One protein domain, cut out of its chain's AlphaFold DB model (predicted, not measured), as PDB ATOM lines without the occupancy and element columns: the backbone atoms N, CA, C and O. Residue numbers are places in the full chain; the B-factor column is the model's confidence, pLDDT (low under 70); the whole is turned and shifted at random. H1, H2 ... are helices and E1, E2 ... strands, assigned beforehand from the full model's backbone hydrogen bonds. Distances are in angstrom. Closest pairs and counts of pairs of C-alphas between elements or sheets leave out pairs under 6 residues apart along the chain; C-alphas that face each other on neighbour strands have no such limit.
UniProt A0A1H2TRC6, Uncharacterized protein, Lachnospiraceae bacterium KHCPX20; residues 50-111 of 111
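Overview. This is residues 50 to 111 of the 111 residues of an uncharacterized protein of Lachnospiraceae bacterium KHCPX20 (UniProt A0A1H2TRC6). The model is a thin rod: the hairpin E2-E3 makes one end, the short strand pair E1-E4 lies near the middle, and helix H1 makes the other end. The printed part has 62 residues, under half in named elements, in the order E1, E2, E3, E4, H1; the class is mixed, both sheets antiparallel. It is only just loose, close to extended, with a radius of gyration of the C-alphas of 15.6 A and spans of 52 by 24 by 17 A.

Arrangement. Residues 58 to 59 pair antiparallel with residues 66 to 67 of E1, residues 65 to 67. E1 is antiparallel to E4, residues 95 to 97; N 66 and O 96, 2.9 A apart, are within hydrogen-bond range. E2, residues 76 to 81, and E3, residues 87 to 92, form a hairpin, with N 78 and O 90 2.8 A apart. E3 runs on into E4 at 56 degrees. In H1, residues 100 to 110, every O i to N i+4 pair is within range.

Along the chain. E1 begins at C-alpha 65 (68.359, 131.925, 97.691); H1 ends at C-alpha 110 (75.506, 136.743, 88.115). E2 is 16.7 A long, E3 16.4 A, H1 15.2 A.

Size, cuts and confidence. The farthest C-alphas, Glu 84 and Asn 108, are 52.4 A apart. The printed part has no cut, and no printed residue is under 70 in pLDDT.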
ATOM      1  N   CYS A  50      58.286 137.023  92.733       85.81
ATOM      2  CA  CYS A  50      57.727 137.021  94.075       85.81
ATOM      3  C   CYS A  50      56.235 136.683  94.056       85.81
ATOM      4  O   CYS A  50      55.445 137.359  93.402       85.81
ATOM      5  N   ARG A  51      55.828 135.687  94.851       84.50
ATOM      6  CA  ARG A  51      54.422 135.258  94.945       84.50
ATOM      7  C   ARG A  51      53.511 136.301  95.596       84.50
ATOM      8  O   ARG A  51      52.309 136.261  95.384       84.50
ATOM      9  N   ALA A  52      54.075 137.204  96.399       84.06
ATOM     10  CA  ALA A  52      53.308 138.219  97.115       84.06
ATOM     11  C   ALA A  52      53.087 139.496  96.290       84.06
ATOM     12  O   ALA A  52      51.986 140.030  96.284       84.06
ATOM     13  N   CYS A  53      54.123 139.996  95.606       84.06
ATOM     14  CA  CYS A  53      54.066 141.283  94.901       84.06
ATOM     15  C   CYS A  53      54.209 141.184  93.376       84.06
ATOM     16  O   CYS A  53      54.123 142.207  92.703       84.06
ATOM     17  N   GLY A  54      54.477 139.998  92.823       83.25
ATOM     18  CA  GLY A  54      54.619 139.799  91.378       83.25
ATOM     19  C   GLY A  54      55.873 140.423  90.754       83.25
ATOM     20  O   GLY A  54      56.028 140.377  89.538       83.25
ATOM     21  N   LYS A  55      56.782 141.004  91.552       87.00
ATOM     22  CA  LYS A  55      58.047 141.573  91.057       87.00
ATOM     23  C   LYS A  55      59.153 140.507  90.968       87.00
ATOM     24  O   LYS A  55      59.130 139.558  91.761       87.00
ATOM     25  N   PRO A  56      60.132 140.652  90.054       86.62
ATOM     26  CA  PRO A  56      61.273 139.745  89.962       86.62
ATOM     27  C   PRO A  56      62.052 139.683  91.280       86.62
ATOM     28  O   PRO A  56      62.230 140.697  91.958       86.62
ATOM     29  N   MET A  57      62.506 138.489  91.645       88.50
ATOM     30  CA  MET A  57      63.379 138.276  92.795       88.50
ATOM     31  C   MET A  57      64.841 138.535  92.422       88.50
ATOM     32  O   MET A  57      65.246 138.384  91.269       88.50
ATOM     33  N   VAL A  58      65.642 138.885  93.423       86.81
ATOM     34  CA  VAL A  58      67.085 139.098  93.299       86.81
ATOM     35  C   VAL A  58      67.811 137.908  93.910       86.81
ATOM     36  O   VAL A  58      67.390 137.382  94.939       86.81
ATOM     37  N   MET A  59      68.887 137.470  93.257       82.62
ATOM     38  CA  MET A  59      69.772 136.451  93.811       82.62
ATOM     39  C   MET A  59      70.662 137.083  94.875       82.62
ATOM     40  O   MET A  59      71.336 138.078  94.603       82.62
ATOM     41  N   ASP A  60      70.701 136.488  96.061       82.25
ATOM     42  CA  ASP A  60      71.757 136.783  97.020       82.25
ATOM     43  C   ASP A  60      73.020 136.011  96.613       82.25
ATOM     44  O   ASP A  60      73.041 134.788  96.650       82.25
ATOM     45  N   LEU A  61      74.069 136.718  96.183       71.44
ATOM     46  CA  LEU A  61      75.285 136.129  95.597       71.44
ATOM     47  C   LEU A  61      76.059 135.212  96.557       71.44
ATOM     48  O   LEU A  61      76.868 134.399  96.111       71.44
ATOM     49  N   ASN A  62      75.823 135.344  97.862       73.75
ATOM     50  CA  ASN A  62      76.473 134.520  98.877       73.75
ATOM     51  C   ASN A  62      75.687 133.241  99.195       73.75
ATOM     52  O   ASN A  62      76.207 132.358  99.879       73.75
ATOM     53  N   THR A  63      74.441 133.129  98.725       77.00
ATOM     54  CA  THR A  63      73.551 132.009  99.038       77.00
ATOM     55  C   THR A  63      72.849 131.467  97.789       77.00
ATOM     56  O   THR A  63      72.884 132.038  96.705       77.00
ATOM     57  N   ASN A  64      72.187 130.314  97.911       83.75
ATOM     58  CA  ASN A  64      71.393 129.733  96.817       83.75
ATOM     59  C   ASN A  64      69.932 130.219  96.848       83.75
ATOM     60  O   ASN A  64      69.018 129.484  96.461       83.75
ATOM     61  N   ILE A  65      69.695 131.423  97.375       84.81
ATOM     62  CA  ILE A  65      68.359 131.925  97.691       84.81
ATOM     63  C   ILE A  65      68.033 133.122  96.799       84.81
ATOM     64  O   ILE A  65      68.799 134.077  96.672       84.81
ATOM     65  N   MET A  66      66.847 133.072  96.197       86.94
ATOM     66  CA  MET A  66      66.222 134.213  95.542       86.94
ATOM     67  C   MET A  66      65.315 134.917  96.549       86.94
ATOM     68  O   MET A  66      64.414 134.292  97.118       86.94
ATOM     69  N   VAL A  67      65.536 136.210  96.758       87.19
ATOM     70  CA  VAL A  67      64.802 137.030  97.728       87.19
ATOM     71  C   VAL A  67      64.044 138.153  97.032       87.19
ATOM     72  O   VAL A  67      64.458 138.681  96.000       87.19
ATOM     73  N   CYS A  68      62.898 138.535  97.591       86.69
ATOM     74  CA  CYS A  68      62.199 139.728  97.131       86.69
ATOM     75  C   CYS A  68      62.933 140.983  97.626       86.69
ATOM     76  O   CYS A  68      63.066 141.176  98.829       86.69
ATOM     77  N   SER A  69      63.372 141.846  96.708       83.25
ATOM     78  CA  SER A  69      64.043 143.117  97.027       83.25
ATOM     79  C   SER A  69      63.086 144.308  97.159       83.25
ATOM     80  O   SER A  69      63.530 145.430  97.380       83.25
ATOM     81  N   ASN A  70      61.775 144.100  96.985       84.75
ATOM     82  CA  ASN A  70      60.800 145.187  96.981       84.75
ATOM     83  C   ASN A  70      60.472 145.643  98.416       84.75
ATOM     84  O   ASN A  70      59.842 144.861  99.134       84.75
ATOM     85  N   PRO A  71      60.792 146.889  98.819       81.19
ATOM     86  CA  PRO A  71      60.530 147.376 100.178       81.19
ATOM     87  C   PRO A  71      59.031 147.470 100.498       81.19
ATOM     88  O   PRO A  71      58.628 147.248 101.635       81.19
ATOM     89  N   ASP A  72      58.186 147.696  99.488       83.69
ATOM     90  CA  ASP A  72      56.728 147.782  99.665       83.69
ATOM     91  C   ASP A  72      56.053 146.406  99.809       83.69
ATOM     92  O   ASP A  72      54.840 146.297 100.014       83.69
ATOM     93  N   CYS A  73      56.810 145.317  99.640       82.62
ATOM     94  CA  CYS A  73      56.262 143.972  99.699       82.62
ATOM     95  C   CYS A  73      56.056 143.534 101.152       82.62
ATOM     96  O   CYS A  73      56.987 143.088 101.814       82.62
ATOM     97  N   LYS A  74      54.798 143.539 101.608       77.38
ATOM     98  CA  LYS A  74      54.416 143.026 102.938       77.38
ATOM     99  C   LYS A  74      54.638 141.516 103.109       77.38
ATOM    100  O   LYS A  74      54.679 141.039 104.233       77.38
ATOM    101  N   GLY A  75      54.797 140.766 102.015       83.00
ATOM    102  CA  GLY A  75      54.985 139.313 102.035       83.00
ATOM    103  C   GLY A  75      53.680 138.533 101.874       83.00
ATOM    104  O   GLY A  75      52.627 139.092 101.568       83.00
ATOM    105  N   ILE A  76      53.762 137.213 102.027       81.19
ATOM    106  CA  ILE A  76      52.618 136.310 101.863       81.19
ATOM    107  C   ILE A  76      51.769 136.390 103.130       81.19
ATOM    108  O   ILE A  76      52.270 136.114 104.220       81.19
ATOM    109  N   LYS A  77      50.501 136.786 102.979       83.12
ATOM    110  CA  LYS A  77      49.537 136.860 104.081       83.12
ATOM    111  C   LYS A  77      49.063 135.455 104.441       83.12
ATOM    112  O   LYS A  77      48.537 134.746 103.589       83.12
ATOM    113  N   HIS A  78      49.184 135.106 105.713       83.12
ATOM    114  CA  HIS A  78      48.620 133.897 106.301       83.12
ATOM    115  C   HIS A  78      47.559 134.288 107.317       83.12
ATOM    116  O   HIS A  78      47.744 135.236 108.080       83.12
ATOM    117  N   THR A  79      46.450 133.561 107.325       85.19
ATOM    118  CA  THR A  79      45.359 133.750 108.282       85.19
ATOM    119  C   THR A  79      45.019 132.412 108.906       85.19
ATOM    120  O   THR A  79      44.782 131.443 108.184       85.19
ATOM    121  N   LYS A  80      44.971 132.358 110.235       85.12
ATOM    122  CA  LYS A  80      44.489 131.195 110.980       85.12
ATOM    123  C   LYS A  80      43.438 131.650 111.977       85.12
ATOM    124  O   LYS A  80      43.647 132.632 112.688       85.12
ATOM    125  N   THR A  81      42.331 130.927 112.012       83.62
ATOM    126  CA  THR A  81      41.274 131.124 113.002       83.62
ATOM    127  C   THR A  81      41.517 130.153 114.149       83.62
ATOM    128  O   THR A  81      41.642 128.948 113.921       83.62
ATOM    129  N   ASP A  82      41.646 130.684 115.363       81.44
ATOM    130  CA  ASP A  82      41.726 129.878 116.582       81.44
ATOM    131  C   ASP A  82      40.327 129.351 116.963       81.44
ATOM    132  O   ASP A  82      39.306 129.852 116.491       81.44
ATOM    133  N   VAL A  83      40.269 128.335 117.832       77.44
ATOM    134  CA  VAL A  83      39.018 127.659 118.250       77.44
ATOM    135  C   VAL A  83      38.031 128.624 118.937       77.44
ATOM    136  O   VAL A  83      36.826 128.409 118.897       77.44
ATOM    137  N   GLU A  84      38.528 129.734 119.490       75.75
ATOM    138  CA  GLU A  84      37.744 130.808 120.125       75.75
ATOM    139  C   GLU A  84      37.267 131.901 119.143       75.75
ATOM    140  O   GLU A  84      36.768 132.942 119.561       75.75
ATOM    141  N   GLY A  85      37.439 131.713 117.829       75.25
ATOM    142  CA  GLY A  85      36.963 132.651 116.801       75.25
ATOM    143  C   GLY A  85      37.874 133.858 116.540       75.25
ATOM    144  O   GLY A  85      37.610 134.651 115.636       75.25
ATOM    145  N   ASN A  86      38.988 133.985 117.263       78.44
ATOM    146  CA  ASN A  86      39.981 135.029 117.018       78.44
ATOM    147  C   ASN A  86      40.811 134.724 115.759       78.44
ATOM    148  O   ASN A  86      41.376 133.637 115.610       78.44
ATOM    149  N   THR A  87      40.910 135.694 114.844       79.25
ATOM    150  CA  THR A  87      41.671 135.548 113.590       79.25
ATOM    151  C   THR A  87      43.074 136.129 113.748       79.25
ATOM    152  O   THR A  87      43.242 137.345 113.855       79.25
ATOM    153  N   LYS A  88      44.104 135.282 113.710       83.44
ATOM    154  CA  LYS A  88      45.506 135.720 113.684       83.44
ATOM    155  C   LYS A  88      45.992 135.831 112.245       83.44
ATOM    156  O   LYS A  88      45.903 134.876 111.473       83.44
ATOM    157  N   THR A  89      46.527 137.000 111.901       83.88
ATOM    158  CA  THR A  89      47.160 137.258 110.604       83.88
ATOM    159  C   THR A  89      48.657 137.456 110.799       83.88
ATOM    160  O   THR A  89      49.056 138.280 111.619       83.88
ATOM    161  N   TRP A  90      49.482 136.752 110.029       81.88
ATOM    162  CA  TRP A  90      50.925 137.003 109.964       81.88
ATOM    163  C   TRP A  90      51.405 137.029 108.515       81.88
ATOM    164  O   TRP A  90      50.729 136.543 107.607       81.88
ATOM    165  N   TYR A  91      52.578 137.619 108.297       83.75
ATOM    166  CA  TYR A  91      53.181 137.754 106.978       83.75
ATOM    167  C   TYR A  91      54.523 137.029 106.941       83.75
ATOM    168  O   TYR A  91      55.355 137.229 107.825       83.75
ATOM    169  N   SER A  92      54.747 136.194 105.925       80.38
ATOM    170  CA  SER A  92      56.045 135.548 105.697       80.38
ATOM    171  C   SER A  92      56.756 136.165 104.487       80.38
ATOM    172  O   SER A  92      56.104 136.374 103.453       80.38
ATOM    173  N   PRO A  93      58.078 136.407 104.547       77.81
ATOM    174  CA  PRO A  93      58.833 136.857 103.384       77.81
ATOM    175  C   PRO A  93      58.768 135.805 102.272       77.81
ATOM    176  O   PRO A  93      58.766 134.601 102.525       77.81
ATOM    177  N   SER A  94      58.697 136.262 101.021       78.75
ATOM    178  CA  SER A  94      58.768 135.361  99.872       78.75
ATOM    179  C   SER A  94      60.236 135.133  99.526       78.75
ATOM    180  O   SER A  94      60.939 136.073  99.154       78.75
ATOM    181  N   PHE A  95      60.673 133.884  99.630       82.38
ATOM    182  CA  PHE A  95      61.975 133.425  99.162       82.38
ATOM    183  C   PHE A  95      61.803 132.157  98.324       82.38
ATOM    184  O   PHE A  95      60.805 131.442  98.458       82.38
ATOM    185  N   PHE A  96      62.762 131.892  97.444       83.19
ATOM    186  CA  PHE A  96      62.811 130.669  96.654       83.19
ATOM    187  C   PHE A  96      64.210 130.060  96.728       83.19
ATOM    188  O   PHE A  96      65.202 130.733  96.452       83.19
ATOM    189  N   LEU A  97      64.279 128.787  97.114       85.38
ATOM    190  CA  LEU A  97      65.518 128.016  97.144       85.38
ATOM    191  C   LEU A  97      65.797 127.457  95.750       85.38
ATOM    192  O   LEU A  97      64.963 126.758  95.173       85.38
ATOM    193  N   LEU A  98      66.972 127.769  95.214       84.50
ATOM    194  CA  LEU A  98      67.427 127.217  93.947       84.50
ATOM    195  C   LEU A  98      67.927 125.781  94.153       84.50
ATOM    196  O   LEU A  98      68.707 125.503  95.060       84.50
ATOM    197  N   ASN A  99      67.541 124.883  93.248       85.81
ATOM    198  CA  ASN A  99      68.163 123.564  93.116       85.81
ATOM    199  C   ASN A  99      69.630 123.712  92.675       85.81
ATOM    200  O   ASN A  99      69.974 124.702  92.027       85.81
ATOM    201  N   GLU A 100      70.468 122.699  92.912       82.12
ATOM    202  CA  GLU A 100      71.909 122.714  92.584       82.12
ATOM    203  C   GLU A 100      72.196 123.198  91.153       82.12
ATOM    204  O   GLU A 100      72.965 124.133  90.941       82.12
ATOM    205  N   LYS A 101      71.479 122.653  90.161       83.12
ATOM    206  CA  LYS A 101      71.624 123.053  88.750       83.12
ATOM    207  C   LYS A 101      71.254 124.515  88.504       83.12
ATOM    208  O   LYS A 101      71.916 125.202  87.732       83.12
ATOM    209  N   SER A 102      70.175 124.994  89.120       81.75
ATOM    210  CA  SER A 102      69.749 126.386  88.962       81.75
ATOM    211  C   SER A 102      70.664 127.353  89.706       81.75
ATOM    212  O   SER A 102      70.900 128.439  89.191       81.75
ATOM    213  N   ALA A 103      71.231 126.944  90.843       83.69
ATOM    214  CA  ALA A 103      72.248 127.699  91.565       83.69
ATOM    215  C   ALA A 103      73.545 127.802  90.750       83.69
ATOM    216  O   ALA A 103      74.088 128.892  90.604       83.69
ATOM    217  N   GLU A 104      73.998 126.712  90.120       82.44
ATOM    218  CA  GLU A 104      75.126 126.753  89.183       82.44
ATOM    219  C   GLU A 104      74.873 127.719  88.022       82.44
ATOM    220  O   GLU A 104      75.742 128.521  87.680       82.44
ATOM    221  N   ILE A 105      73.695 127.659  87.397       83.81
ATOM    222  CA  ILE A 105      73.333 128.566  86.299       83.81
ATOM    223  C   ILE A 105      73.345 130.016  86.787       83.81
ATOM    224  O   ILE A 105      73.935 130.872  86.129       83.81
ATOM    225  N   ALA A 106      72.742 130.280  87.943       84.12
ATOM    226  CA  ALA A 106      72.669 131.613  88.517       84.12
ATOM    227  C   ALA A 106      74.069 132.157  88.846       84.12
ATOM    228  O   ALA A 106      74.421 133.238  88.377       84.12
ATOM    229  N   ASN A 107      74.922 131.360  89.493       82.12
ATOM    230  CA  ASN A 107      76.321 131.707  89.752       82.12
ATOM    231  C   ASN A 107      77.080 132.018  88.457       82.12
ATOM    232  O   ASN A 107      77.810 132.993  88.390       82.12
ATOM    233  N   ASN A 108      76.877 131.255  87.383       83.12
ATOM    234  CA  ASN A 108      77.561 131.533  86.115       83.12
ATOM    235  C   ASN A 108      77.074 132.813  85.413       83.12
ATOM    236  O   ASN A 108      77.798 133.361  84.583       83.12
ATOM    237  N   ILE A 109      75.852 133.266  85.687       85.50
ATOM    238  CA  ILE A 109      75.245 134.435  85.037       85.50
ATOM    239  C   ILE A 109      75.475 135.718  85.855       85.50
ATOM    240  O   ILE A 109      75.656 136.795  85.269       85.50
ATOM    241  N   PHE A 110      75.444 135.614  87.186       80.12
ATOM    242  CA  PHE A 110      75.506 136.743  88.115       80.12
ATOM    243  C   PHE A 110      76.875 136.945  88.787       80.12
ATOM    244  O   PHE A 110      77.090 138.045  89.293       80.12
ATOM    245  N   ALA A 111      77.787 135.961  88.752       70.81
ATOM    246  CA  ALA A 111      79.178 136.138  89.195       70.81
ATOM    247  C   ALA A 111      80.053 136.914  88.195       70.81
ATOM    248  O   ALA A 111      79.662 137.065  87.007       70.81
TER     249      ALA A 111